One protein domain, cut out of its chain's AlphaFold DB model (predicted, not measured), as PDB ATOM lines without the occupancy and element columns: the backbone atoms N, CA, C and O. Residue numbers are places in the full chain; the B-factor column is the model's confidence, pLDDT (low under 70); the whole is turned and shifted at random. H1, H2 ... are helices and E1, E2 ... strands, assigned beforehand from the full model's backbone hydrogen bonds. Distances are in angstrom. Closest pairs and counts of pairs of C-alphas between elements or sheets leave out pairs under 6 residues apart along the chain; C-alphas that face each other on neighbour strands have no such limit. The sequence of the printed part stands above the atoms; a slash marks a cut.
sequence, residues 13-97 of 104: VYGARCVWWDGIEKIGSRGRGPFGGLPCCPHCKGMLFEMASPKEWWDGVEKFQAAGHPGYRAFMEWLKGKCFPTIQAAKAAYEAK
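This is residues 13 to 97 of the 104 residues of an uncharacterized protein of Bradyrhizobium sp. CCBAU 51753 (UniProt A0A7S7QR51). This is an elongated domain with a small three-stranded sheet, E2, E1 and E5, in its middle, a two-stranded hairpin, E3 and E4, towards one end of the long axis, and three helices on the other side of the sheet. H2 is between H1 and H3 and touches both, while H1 and H3 stay apart. The printed part has 85 residues, with five named strands followed by three named helices; both sheets are antiparallel, and the class is mixed, helices and strands. It is only just compact, close to loose, with a radius of gyration of the C-alphas of 13.9 A, and the C-alphas span 47 by 28 by 16 A.

E1, residues 13 to 15, begins at C-alpha 13 at (86.408, -32.396, 250.294). E2 is residues 21 to 23, E3 residues 28 to 30 and E4 residues 38 to 40. E5, residues 48 to 51, is the longest strand, 10.3 A from first to last C-alpha. H1, residues 54 to 66, begins at C-alpha 54 at (90.174, -40.313, 246.565) and is 18.2 A long. H2, residues 72 to 79, is 10.2 A long. H3, residues 87 to 95, is 12.1 A long and ends at C-alpha 95 at (85.805, -24.735, 227.355).

The sheet runs E2, E1, E5, with E2 and E5 as edge strands. E1 and E2 form a hairpin, antiparallel at 157 degrees, with N 13 and O 22 at 2.9 A. E1 and E5 are antiparallel at 144 degrees, with N 49 and O 14 at 2.9 A. E3 and E4 form the other hairpin, antiparallel at 131 degrees, with N 28 and O 40 at 2.8 A. The closest C-alphas of E4 and E5, those of Cys 40 and Leu 48, are 5.5 A apart. H1 is on the three-stranded sheet but only grazes it, with residues 54 to 57. H2 is only just on that sheet, with 5 pairs of C-alphas within 10 A, and only grazes it with residues 76 to 79. H3 is not on it. H1 touches H2 with residues 61 to 65 alone, opposite ways at a steep tilt of 47 degrees; the closest C-alphas, of Gln 65 and Tyr 72, are 5.5 A apart. H2 touches H3, about perpendicular at 90 degrees, closest at the C-alphas of Phe 75 and Tyr 94, 7.0 A. In H1, H2 and H3 every O i to N i+4 pair is within hydrogen-bond range.

The two C-alphas farthest apart, those of Pro 34 and Gly 68, are 47.0 A apart. The printed part has no cut and no long link. The mean pLDDT of the printed part is 95.5, and residue 33 is under 70.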
ATOM      1  N   VAL A  13      87.435 -33.352 249.899       97.81
ATOM      2  CA  VAL A  13      86.408 -32.396 250.294       97.81
ATOM      3  C   VAL A  13      85.934 -31.605 249.092       97.81
ATOM      4  O   VAL A  13      86.696 -31.338 248.162       97.81
ATOM      5  N   TYR A  14      84.669 -31.201 249.116       98.00
ATOM      6  CA  TYR A  14      84.057 -30.437 248.036       98.00
ATOM      7  C   TYR A  14      83.070 -29.398 248.565       98.00
ATOM      8  O   TYR A  14      82.503 -29.525 249.649       98.00
ATOM      9  N   GLY A  15      82.915 -28.307 247.820       97.12
ATOM     10  CA  GLY A  15      82.154 -27.143 248.252       97.12
ATOM     11  C   GLY A  15      80.642 -27.360 248.264       97.12
ATOM     12  O   GLY A  15      80.056 -27.837 247.302       97.12
ATOM     13  N   ALA A  16      79.988 -26.890 249.328       95.50
ATOM     14  CA  ALA A  16      78.526 -26.843 249.415       95.50
ATOM     15  C   ALA A  16      77.913 -25.658 248.642       95.50
ATOM     16  O   ALA A  16      76.753 -25.689 248.248       95.50
ATOM     17  N   ARG A  17      78.683 -24.574 248.456       95.69
ATOM     18  CA  ARG A  17      78.245 -23.322 247.793       95.69
ATOM     19  C   ARG A  17      79.065 -22.950 246.556       95.69
ATOM     20  O   ARG A  17      78.874 -21.882 245.987       95.69
ATOM     21  N   CYS A  18      80.041 -23.775 246.210       97.88
ATOM     22  CA  CYS A  18      80.944 -23.579 245.086       97.88
ATOM     23  C   CYS A  18      81.412 -24.951 244.617       97.88
ATOM     24  O   CYS A  18      81.291 -25.918 245.360       97.88
ATOM     25  N   VAL A  19      82.013 -25.030 243.440       98.19
ATOM     26  CA  VAL A  19      82.468 -26.312 242.877       98.19
ATOM     27  C   VAL A  19      83.937 -26.628 243.174       98.19
ATOM     28  O   VAL A  19      84.540 -27.464 242.509       98.19
ATOM     29  N   TRP A  20      84.532 -25.941 244.154       98.44
ATOM     30  CA  TRP A  20      85.879 -26.267 244.615       98.44
ATOM     31  C   TRP A  20      85.909 -27.671 245.208       98.44
ATOM     32  O   TRP A  20      85.019 -28.028 245.978       98.44
ATOM     33  N   TRP A  21      86.955 -28.423 244.883       98.62
ATOM     34  CA  TRP A  21      87.258 -29.702 245.500       98.62
ATOM     35  C   TRP A  21      88.772 -29.926 245.531       98.62
ATOM     36  O   TRP A  21      89.484 -29.484 244.620       98.62
ATOM     37  N   ASP A  22      89.265 -30.589 246.574       98.38
ATOM     38  CA  ASP A  22      90.649 -31.062 246.698       98.38
ATOM     39  C   ASP A  22      90.771 -32.012 247.908       98.38
ATOM     40  O   ASP A  22      89.764 -32.407 248.495       98.38
ATOM     41  N   GLY A  23      91.994 -32.383 248.283       96.56
ATOM     42  CA  GLY A  23      92.272 -33.046 249.554       96.56
ATOM     43  C   GLY A  23      91.985 -32.152 250.766       96.56
ATOM     44  O   GLY A  23      92.075 -30.916 250.701       96.56
ATOM     45  N   ILE A  24      91.603 -32.781 251.879       95.75
ATOM     46  CA  ILE A  24      91.251 -32.110 253.136       95.75
ATOM     47  C   ILE A  24      92.401 -31.282 253.725       95.75
ATOM     48  O   ILE A  24      92.166 -30.282 254.399       95.75
ATOM     49  N   GLU A  25      93.647 -31.617 253.410       93.94
ATOM     50  CA  GLU A  25      94.837 -30.875 253.823       93.94
ATOM     51  C   GLU A  25      94.914 -29.457 253.231       93.94
ATOM     52  O   GLU A  25      95.687 -28.626 253.706       93.94
ATOM     53  N   LYS A  26      94.103 -29.151 252.206       96.44
ATOM     54  CA  LYS A  26      94.099 -27.853 251.506       96.44
ATOM     55  C   LYS A  26      92.922 -26.952 251.859       96.44
ATOM     56  O   LYS A  26      92.728 -25.912 251.223       96.44
ATOM     57  N   ILE A  27      92.106 -27.338 252.835       96.38
ATOM     58  CA  ILE A  27      90.972 -26.522 253.269       96.38
ATOM     59  C   ILE A  27      91.425 -25.194 253.872       96.38
ATOM     60  O   ILE A  27      92.505 -25.055 254.440       96.38
ATOM     61  N   GLY A  28      90.549 -24.200 253.787       94.88
ATOM     62  CA  GLY A  28      90.637 -23.017 254.625       94.88
ATOM     63  C   GLY A  28      89.938 -23.223 255.964       94.88
ATOM     64  O   GLY A  28      89.185 -24.173 256.170       94.88
ATOM     65  N   SER A  29      90.099 -22.243 256.847       92.94
ATOM     66  CA  SER A  29      89.360 -22.153 258.104       92.94
ATOM     67  C   SER A  29      88.524 -20.869 258.145       92.94
ATOM     68  O   SER A  29      88.966 -19.820 257.657       92.94
ATOM     69  N   ARG A  30      87.304 -20.944 258.689       89.31
ATOM     70  CA  ARG A  30      86.397 -19.802 258.880       89.31
ATOM     71  C   ARG A  30      85.978 -19.674 260.341       89.31
ATOM     72  O   ARG A  30      85.504 -20.624 260.954       89.31
ATOM     73  N   GLY A  31      86.043 -18.443 260.846       84.88
ATOM     74  CA  GLY A  31      85.669 -18.114 262.219       84.88
ATOM     75  C   GLY A  31      86.783 -18.418 263.218       84.88
ATOM     76  O   GLY A  31      87.880 -18.832 262.849       84.88
ATOM     77  N   ARG A  32      86.497 -18.164 264.495       78.62
ATOM     78  CA  ARG A  32      87.355 -18.529 265.623       78.62
ATOM     79  C   ARG A  32      86.464 -19.190 266.665       78.62
ATOM     80  O   ARG A  32      85.474 -18.593 267.074       78.62
ATOM     81  N   GLY A  33      86.795 -20.414 267.046       69.38
ATOM     82  CA  GLY A  33      86.130 -21.150 268.112       69.38
ATOM     83  C   GLY A  33      87.159 -21.734 269.079       69.38
ATOM     84  O   GLY A  33      88.345 -21.788 268.741       69.38
ATOM     85  N   PRO A  34      86.725 -22.196 270.263       73.62
ATOM     86  CA  PRO A  34      87.611 -22.814 271.253       73.62
ATOM     87  C   PRO A  34      88.335 -24.063 270.720       73.62
ATOM     88  O   PRO A  34      89.373 -24.438 271.251       73.62
ATOM     89  N   PHE A  35      87.824 -24.665 269.640       75.06
ATOM     90  CA  PHE A  35      88.393 -25.838 268.970       75.06
ATOM     91  C   PHE A  35      89.003 -25.522 267.591       75.06
ATOM     92  O   PHE A  35      89.234 -26.426 266.794       75.06
ATOM     93  N   GLY A  36      89.242 -24.242 267.286       80.19
ATOM     94  CA  GLY A  36      89.651 -23.776 265.958       80.19
ATOM     95  C   GLY A  36      88.487 -23.232 265.125       80.19
ATOM     96  O   GLY A  36      87.352 -23.129 265.593       80.19
ATOM     97  N   GLY A  37      88.786 -22.786 263.903       87.44
ATOM     98  CA  GLY A  37      87.765 -22.351 262.946       87.44
ATOM     99  C   GLY A  37      87.221 -23.525 262.127       87.44
ATOM    100  O   GLY A  37      87.886 -24.547 261.974       87.44
ATOM    101  N   LEU A  38      86.018 -23.367 261.577       89.25
ATOM    102  CA  LEU A  38      85.336 -24.413 260.816       89.25
ATOM    103  C   LEU A  38      85.989 -24.632 259.441       89.25
ATOM    104  O   LEU A  38      86.386 -23.651 258.798       89.25
ATOM    105  N   PRO A  39      86.062 -25.887 258.962       91.50
ATOM    106  CA  PRO A  39      86.609 -26.209 257.649       91.50
ATOM    107  C   PRO A  39      85.769 -25.569 256.535       91.50
ATOM    108  O   PRO A  39      84.537 -25.611 256.546       91.50
ATOM    109  N   CYS A  40      86.427 -24.935 255.566       96.56
ATOM    110  CA  CYS A  40      85.757 -24.236 254.471       96.56
ATOM    111  C   CYS A  40      86.604 -24.216 253.193       96.56
ATOM    112  O   CYS A  40      87.813 -24.433 253.228       96.56
ATOM    113  N   CYS A  41      85.990 -23.894 252.054       97.56
ATOM    114  CA  CYS A  41      86.719 -23.619 250.821       97.56
ATOM    115  C   CYS A  41      87.732 -22.485 251.070       97.56
ATOM    116  O   CYS A  41      87.336 -21.408 251.541       97.56
ATOM    117  N   PRO A  42      89.020 -22.669 250.731       97.31
ATOM    118  CA  PRO A  42      90.057 -21.680 251.015       97.31
ATOM    119  C   PRO A  42      89.817 -20.348 250.294       97.31
ATOM    120  O   PRO A  42      90.208 -19.303 250.822       97.31
ATOM    121  N   HIS A  43      89.108 -20.368 249.162       97.00
ATOM    122  CA  HIS A  43      88.850 -19.199 248.320       97.00
ATOM    123  C   HIS A  43      87.611 -18.404 248.748       97.00
ATOM    124  O   HIS A  43      87.710 -17.214 249.026       97.00
ATOM    125  N   CYS A  44      86.441 -19.047 248.822       96.69
ATOM    126  CA  CYS A  44      85.166 -18.350 249.052       96.69
ATOM    127  C   CYS A  44      84.615 -18.498 250.479       96.69
ATOM    128  O   CYS A  44      83.576 -17.922 250.801       96.69
ATOM    129  N   LYS A  45      85.277 -19.290 251.337       95.75
ATOM    130  CA  LYS A  45      84.852 -19.587 252.718       95.75
ATOM    131  C   LYS A  45      83.467 -20.248 252.830       95.75
ATOM    132  O   LYS A  45      82.816 -20.166 253.879       95.75
ATOM    133  N   GLY A  46      83.003 -20.890 251.754       95.00
ATOM    134  CA  GLY A  46      81.835 -21.772 251.762       95.00
ATOM    135  C   GLY A  46      82.127 -23.068 252.520       95.00
ATOM    136  O   GLY A  46      83.262 -23.533 252.506       95.00
ATOM    137  N   MET A  47      81.123 -23.631 253.193       95.38
ATOM    138  CA  MET A  47      81.263 -24.908 253.909       95.38
ATOM    139  C   MET A  47      81.531 -26.064 252.940       95.38
ATOM    140  O   MET A  47      81.261 -25.947 251.738       95.38
ATOM    141  N   LEU A  48      82.074 -27.155 253.473       96.81
ATOM    142  CA  LEU A  48      82.501 -28.322 252.713       96.81
ATOM    143  C   LEU A  48      81.721 -29.569 253.130       96.81
ATOM    144  O   LEU A  48      81.314 -29.693 254.284       96.81
ATOM    145  N   PHE A  49      81.564 -30.483 252.182       97.06
ATOM    146  CA  PHE A  49      81.251 -31.889 252.413       97.06
ATOM    147  C   PHE A  49      82.516 -32.726 252.205       97.06
ATOM    148  O   PHE A  49      83.488 -32.234 251.622       97.06
ATOM    149  N   GLU A  50      82.504 -33.978 252.659       96.94
ATOM    150  CA  GLU A  50      83.642 -34.893 252.548       96.94
ATOM    151  C   GLU A  50      83.256 -36.241 251.934       96.94
ATOM    152  O   GLU A  50      82.116 -36.688 252.042       96.94
ATOM    153  N   MET A  51      84.239 -36.874 251.299       96.94
ATOM    154  CA  MET A  51      84.250 -38.282 250.912       96.94
ATOM    155  C   MET A  51      85.436 -38.964 251.583       96.94
ATOM    156  O   MET A  51      86.490 -38.347 251.779       96.94
ATOM    157  N   ALA A  52      85.284 -40.245 251.913       95.50
ATOM    158  CA  ALA A  52      86.241 -40.958 252.753       95.50
ATOM    159  C   ALA A  52      87.610 -41.124 252.077       95.50
ATOM    160  O   ALA A  52      88.636 -41.207 252.751       95.50
ATOM    161  N   SER A  53      87.641 -41.183 250.741       95.31
ATOM    162  CA  SER A  53      88.872 -41.449 249.999       95.31
ATOM    163  C   SER A  53      88.883 -40.848 248.590       95.31
ATOM    164  O   SER A  53      87.823 -40.586 248.012       95.31
ATOM    165  N   PRO A  54      90.069 -40.721 247.961       96.31
ATOM    166  CA  PRO A  54      90.174 -40.313 246.565       96.31
ATOM    167  C   PRO A  54      89.567 -41.350 245.616       96.31
ATOM    168  O   PRO A  54      89.091 -40.989 244.543       96.31
ATOM    169  N   LYS A  55      89.565 -42.633 246.007       97.00
ATOM    170  CA  LYS A  55      88.942 -43.702 245.224       97.00
ATOM    171  C   LYS A  55      87.439 -43.478 245.090       97.00
ATOM    172  O   LYS A  55      86.937 -43.494 243.976       97.00
ATOM    173  N   GLU A  56      86.751 -43.230 246.201       97.69
ATOM    174  CA  GLU A  56      85.305 -42.977 246.203       97.69
ATOM    175  C   GLU A  56      84.941 -41.782 245.310       97.69
ATOM    176  O   GLU A  56      84.025 -41.867 244.491       97.69
ATOM    177  N   TRP A  57      85.722 -40.701 245.401       97.81
ATOM    178  CA  TRP A  57      85.562 -39.527 244.547       97.81
ATOM    179  C   TRP A  57      85.678 -39.875 243.060       97.81
ATOM    180  O   TRP A  57      84.787 -39.558 242.268       97.81
ATOM    181  N   TRP A  58      86.763 -40.548 242.669       98.19
ATOM    182  CA  TRP A  58      87.001 -40.872 241.266       98.19
ATOM    183  C   TRP A  58      86.037 -41.920 240.718       98.19
ATOM    184  O   TRP A  58      85.595 -41.767 239.585       98.19
ATOM    185  N   ASP A  59      85.635 -42.913 241.511       98.38
ATOM    186  CA  ASP A  59      84.610 -43.882 241.113       98.38
ATOM    187  C   ASP A  59      83.284 -43.170 240.776       98.38
ATOM    188  O   ASP A  59      82.633 -43.492 239.780       98.38
ATOM    189  N   GLY A  60      82.901 -42.154 241.562       97.88
ATOM    190  CA  GLY A  60      81.731 -41.318 241.280       97.88
ATOM    191  C   GLY A  60      81.866 -40.520 239.980       97.88
ATOM    192  O   GLY A  60      80.930 -40.473 239.178       97.88
ATOM    193  N   VAL A  61      83.044 -39.938 239.738       98.25
ATOM    194  CA  VAL A  61      83.344 -39.195 238.505       98.25
ATOM    195  C   VAL A  61      83.293 -40.105 237.274       98.25
ATOM    196  O   VAL A  61      82.677 -39.736 236.273       98.25
ATOM    197  N   GLU A  62      83.892 -41.295 237.342       98.44
ATOM    198  CA  GLU A  62      83.872 -42.265 236.241       98.44
ATOM    199  C   GLU A  62      82.460 -42.785 235.974       98.44
ATOM    200  O   GLU A  62      82.041 -42.874 234.820       98.44
ATOM    201  N   LYS A  63      81.681 -43.057 237.029       98.44
ATOM    202  CA  LYS A  63      80.274 -43.453 236.895       98.44
ATOM    203  C   LYS A  63      79.455 -42.385 236.173       98.44
ATOM    204  O   LYS A  63      78.656 -42.727 235.305       98.44
ATOM    205  N   PHE A  64      79.642 -41.110 236.516       97.94
ATOM    206  CA  PHE A  64      78.943 -40.013 235.844       97.94
ATOM    207  C   PHE A  64      79.380 -39.895 234.383       97.94
ATOM    208  O   PHE A  64      78.535 -39.839 233.498       97.94
ATOM    209  N   GLN A  65      80.682 -39.978 234.095       98.00
ATOM    210  CA  GLN A  65      81.177 -39.989 232.717       98.00
ATOM    211  C   GLN A  65      80.568 -41.132 231.885       98.00
ATOM    212  O   GLN A  65      80.086 -40.900 230.774       98.00
ATOM    213  N   ALA A  66      80.530 -42.347 232.439       98.00
ATOM    214  CA  ALA A  66      79.948 -43.525 231.797       98.00
ATOM    215  C   ALA A  66      78.430 -43.407 231.558       98.00
ATOM    216  O   ALA A  66      77.903 -44.059 230.661       98.00
ATOM    217  N   ALA A  67      77.730 -42.550 232.308       97.94
ATOM    218  CA  ALA A  67      76.297 -42.295 232.155       97.94
ATOM    219  C   ALA A  67      75.945 -41.338 230.994       97.94
ATOM    220  O   ALA A  67      74.800 -40.907 230.888       97.94
ATOM    221  N   GLY A  68      76.901 -41.018 230.113       97.19
ATOM    222  CA  GLY A  68      76.671 -40.160 228.945       97.19
ATOM    223  C   GLY A  68      77.170 -38.725 229.116       97.19
ATOM    224  O   GLY A  68      76.667 -37.822 228.453       97.19
ATOM    225  N   HIS A  69      78.176 -38.524 229.970       97.31
ATOM    226  CA  HIS A  69      78.792 -37.223 230.243       97.31
ATOM    227  C   HIS A  69      80.262 -37.207 229.774       97.31
ATOM    228  O   HIS A  69      81.188 -37.142 230.592       97.31
ATOM    229  N   PRO A  70      80.527 -37.336 228.456       97.50
ATOM    230  CA  PRO A  70      81.885 -37.373 227.922       97.50
ATOM    231  C   PRO A  70      82.692 -36.125 228.303       97.50
ATOM    232  O   PRO A  70      82.191 -34.997 228.318       97.50
ATOM    233  N   GLY A  71      83.970 -36.340 228.619       97.62
ATOM    234  CA  GLY A  71      84.898 -35.287 229.037       97.62
ATOM    235  C   GLY A  71      84.787 -34.899 230.514       97.62
ATOM    236  O   GLY A  71      85.632 -34.146 231.004       97.62
ATOM    237  N   TYR A  72      83.804 -35.427 231.256       98.38
ATOM    238  CA  TYR A  72      83.596 -35.075 232.662       98.38
ATOM    239  C   TYR A  72      84.802 -35.408 233.537       98.38
ATOM    240  O   TYR A  72      85.207 -34.593 234.365       98.38
ATOM    241  N   ARG A  73      85.454 -36.555 233.309       98.25
ATOM    242  CA  ARG A  73      86.632 -36.949 234.086       98.25
ATOM    243  C   ARG A  73      87.777 -35.951 233.955       98.25
ATOM    244  O   ARG A  73      88.356 -35.570 234.974       98.25
ATOM    245  N   ALA A  74      88.072 -35.511 232.732       98.31
ATOM    246  CA  ALA A  74      89.117 -34.528 232.441       98.31
ATOM    247  C   ALA A  74      88.745 -33.123 232.945       98.31
ATOM    248  O   ALA A  74      89.603 -32.374 233.419       98.31
ATOM    249  N   PHE A  75      87.459 -32.765 232.879       98.50
ATOM    250  CA  PHE A  75      86.943 -31.526 233.452       98.50
ATOM    251  C   PHE A  75      87.115 -31.487 234.971       98.50
ATOM    252  O   PHE A  75      87.651 -30.510 235.493       98.50
ATOM    253  N   MET A  76      86.737 -32.558 235.674       98.50
ATOM    254  CA  MET A  76      86.893 -32.651 237.125       98.50
ATOM    255  C   MET A  76      88.364 -32.578 237.529       98.50
ATOM    256  O   MET A  76      88.710 -31.812 238.425       98.50
ATOM    257  N   GLU A  77      89.244 -33.279 236.812       98.31
ATOM    258  CA  GLU A  77      90.700 -33.213 236.980       98.31
ATOM    259  C   GLU A  77      91.243 -31.787 236.859       98.31
ATOM    260  O   GLU A  77      91.984 -31.312 237.722       98.31
ATOM    261  N   TRP A  78      90.819 -31.065 235.820       98.12
ATOM    262  CA  TRP A  78      91.167 -29.661 235.657       98.12
ATOM    263  C   TRP A  78      90.581 -28.791 236.770       98.12
ATOM    264  O   TRP A  78      91.242 -27.842 237.189       98.12
ATOM    265  N   LEU A  79      89.376 -29.089 237.255       98.50
ATOM    266  CA  LEU A  79      88.677 -28.304 238.270       98.50
ATOM    267  C   LEU A  79      89.336 -28.390 239.655       98.50
ATOM    268  O   LEU A  79      89.140 -27.484 240.464       98.50
ATOM    269  N   LYS A  80      90.155 -29.419 239.915       98.50
ATOM    270  CA  LYS A  80      90.857 -29.605 241.194       98.50
ATOM    271  C   LYS A  80      91.527 -28.310 241.671       98.50
ATOM    272  O   LYS A  80      92.261 -27.649 240.917       98.50
ATOM    273  N   GLY A  81      91.235 -27.937 242.915       98.19
ATOM    274  CA  GLY A  81      91.766 -26.746 243.575       98.19
ATOM    275  C   GLY A  81      91.231 -25.407 243.047       98.19
ATOM    276  O   GLY A  81      91.741 -24.364 243.447       98.19
ATOM    277  N   LYS A  82      90.232 -25.386 242.152       98.44
ATOM    278  CA  LYS A  82      89.670 -24.147 241.576       98.44
ATOM    279  C   LYS A  82      88.272 -23.893 242.107       98.44
ATOM    280  O   LYS A  82      87.443 -24.790 242.174       98.44
ATOM    281  N   CYS A  83      87.996 -22.646 242.466       98.31
ATOM    282  CA  CYS A  83      86.707 -22.244 243.008       98.31
ATOM    283  C   CYS A  83      85.898 -21.466 241.968       98.31
ATOM    284  O   CYS A  83      86.300 -20.381 241.558       98.31
ATOM    285  N   PHE A  84      84.722 -21.987 241.619       98.44
ATOM    286  CA  PHE A  84      83.705 -21.277 240.842       98.44
ATOM    287  C   PHE A  84      82.364 -21.319 241.584       98.44
ATOM    288  O   PHE A  84      82.101 -22.287 242.305       98.44
ATOM    289  N   PRO A  85      81.504 -20.297 241.433       97.62
ATOM    290  CA  PRO A  85      80.207 -20.259 242.107       97.62
ATOM    291  C   PRO A  85      79.246 -21.351 241.617       97.62
ATOM    292  O   PRO A  85      78.413 -21.812 242.388       97.62
ATOM    293  N   THR A  86      79.369 -21.789 240.360       98.06
ATOM    294  CA  THR A  86      78.520 -22.827 239.754       98.06
ATOM    295  C   THR A  86      79.329 -23.735 238.833       98.06
ATOM    296  O   THR A  86      80.410 -23.361 238.361       98.06
ATOM    297  N   ILE A  87      78.791 -24.922 238.533       97.31
ATOM    298  CA  ILE A  87      79.419 -25.858 237.591       97.31
ATOM    299  C   ILE A  87      79.409 -25.301 236.161       97.31
ATOM    300  O   ILE A  87      80.354 -25.516 235.414       97.31
ATOM    301  N   GLN A  88      78.401 -24.496 235.804       98.12
ATOM    302  CA  GLN A  88      78.311 -23.816 234.509       98.12
ATOM    303  C   GLN A  88      79.407 -22.753 234.351       98.12
ATOM    304  O   GLN A  88      80.013 -22.662 233.287       98.12
ATOM    305  N   ALA A  89      79.715 -21.991 235.409       98.38
ATOM    306  CA  ALA A  89      80.823 -21.036 235.386       98.38
ATOM    307  C   ALA A  89      82.176 -21.749 235.221       98.38
ATOM    308  O   ALA A  89      83.024 -21.310 234.445       98.38
ATOM    309  N   ALA A  90      82.356 -22.885 235.903       98.31
ATOM    310  CA  ALA A  90      83.533 -23.730 235.726       98.31
ATOM    311  C   ALA A  90      83.622 -24.312 234.305       98.31
ATOM    312  O   ALA A  90      84.695 -24.272 233.706       98.31
ATOM    313  N   LYS A  91      82.508 -24.805 233.746       98.38
ATOM    314  CA  LYS A  91      82.423 -25.319 232.370       98.38
ATOM    315  C   LYS A  91      82.825 -24.257 231.355       98.38
ATOM    316  O   LYS A  91      83.714 -24.506 230.551       98.38
ATOM    317  N   ALA A  92      82.243 -23.062 231.438       98.25
ATOM    318  CA  ALA A  92      82.584 -21.962 230.540       98.25
ATOM    319  C   ALA A  92      84.090 -21.638 230.585       98.25
ATOM    320  O   ALA A  92      84.723 -21.469 229.548       98.25
ATOM    321  N   ALA A  93      84.691 -21.626 231.781       98.25
ATOM    322  CA  ALA A  93      86.129 -21.416 231.938       98.25
ATOM    323  C   ALA A  93      86.988 -22.591 231.424       98.25
ATOM    324  O   ALA A  93      88.111 -22.373 230.962       98.25
ATOM    325  N   TYR A  94      86.489 -23.829 231.496       98.12
ATOM    326  CA  TYR A  94      87.157 -25.010 230.948       98.12
ATOM    327  C   TYR A  94      87.179 -24.989 229.419       98.12
ATOM    328  O   TYR A  94      88.239 -25.184 228.825       98.12
ATOM    329  N   GLU A  95      86.030 -24.706 228.807       98.00
ATOM    330  CA  GLU A  95      85.805 -24.735 227.355       98.00
ATOM    331  C   GLU A  95      86.334 -23.490 226.630       98.00
ATOM    332  O   GLU A  95      86.514 -23.506 225.418       98.00
ATOM    333  N   ALA A  96      86.679 -22.425 227.361       97.31
ATOM    334  CA  ALA A  96      87.354 -21.253 226.798       97.31
ATOM    335  C   ALA A  96      88.746 -21.564 226.208       97.31
ATOM    336  O   ALA A  96      89.339 -20.711 225.547       97.31
ATOM    337  N   LYS A  97      89.301 -22.762 226.452       94.31
ATOM    338  CA  LYS A  97      90.565 -23.200 225.848       94.31
ATOM    339  C   LYS A  97      90.305 -24.160 224.683       94.31
ATOM    340  O   LYS A  97      89.525 -25.097 224.850       94.31
TER     341      LYS A  97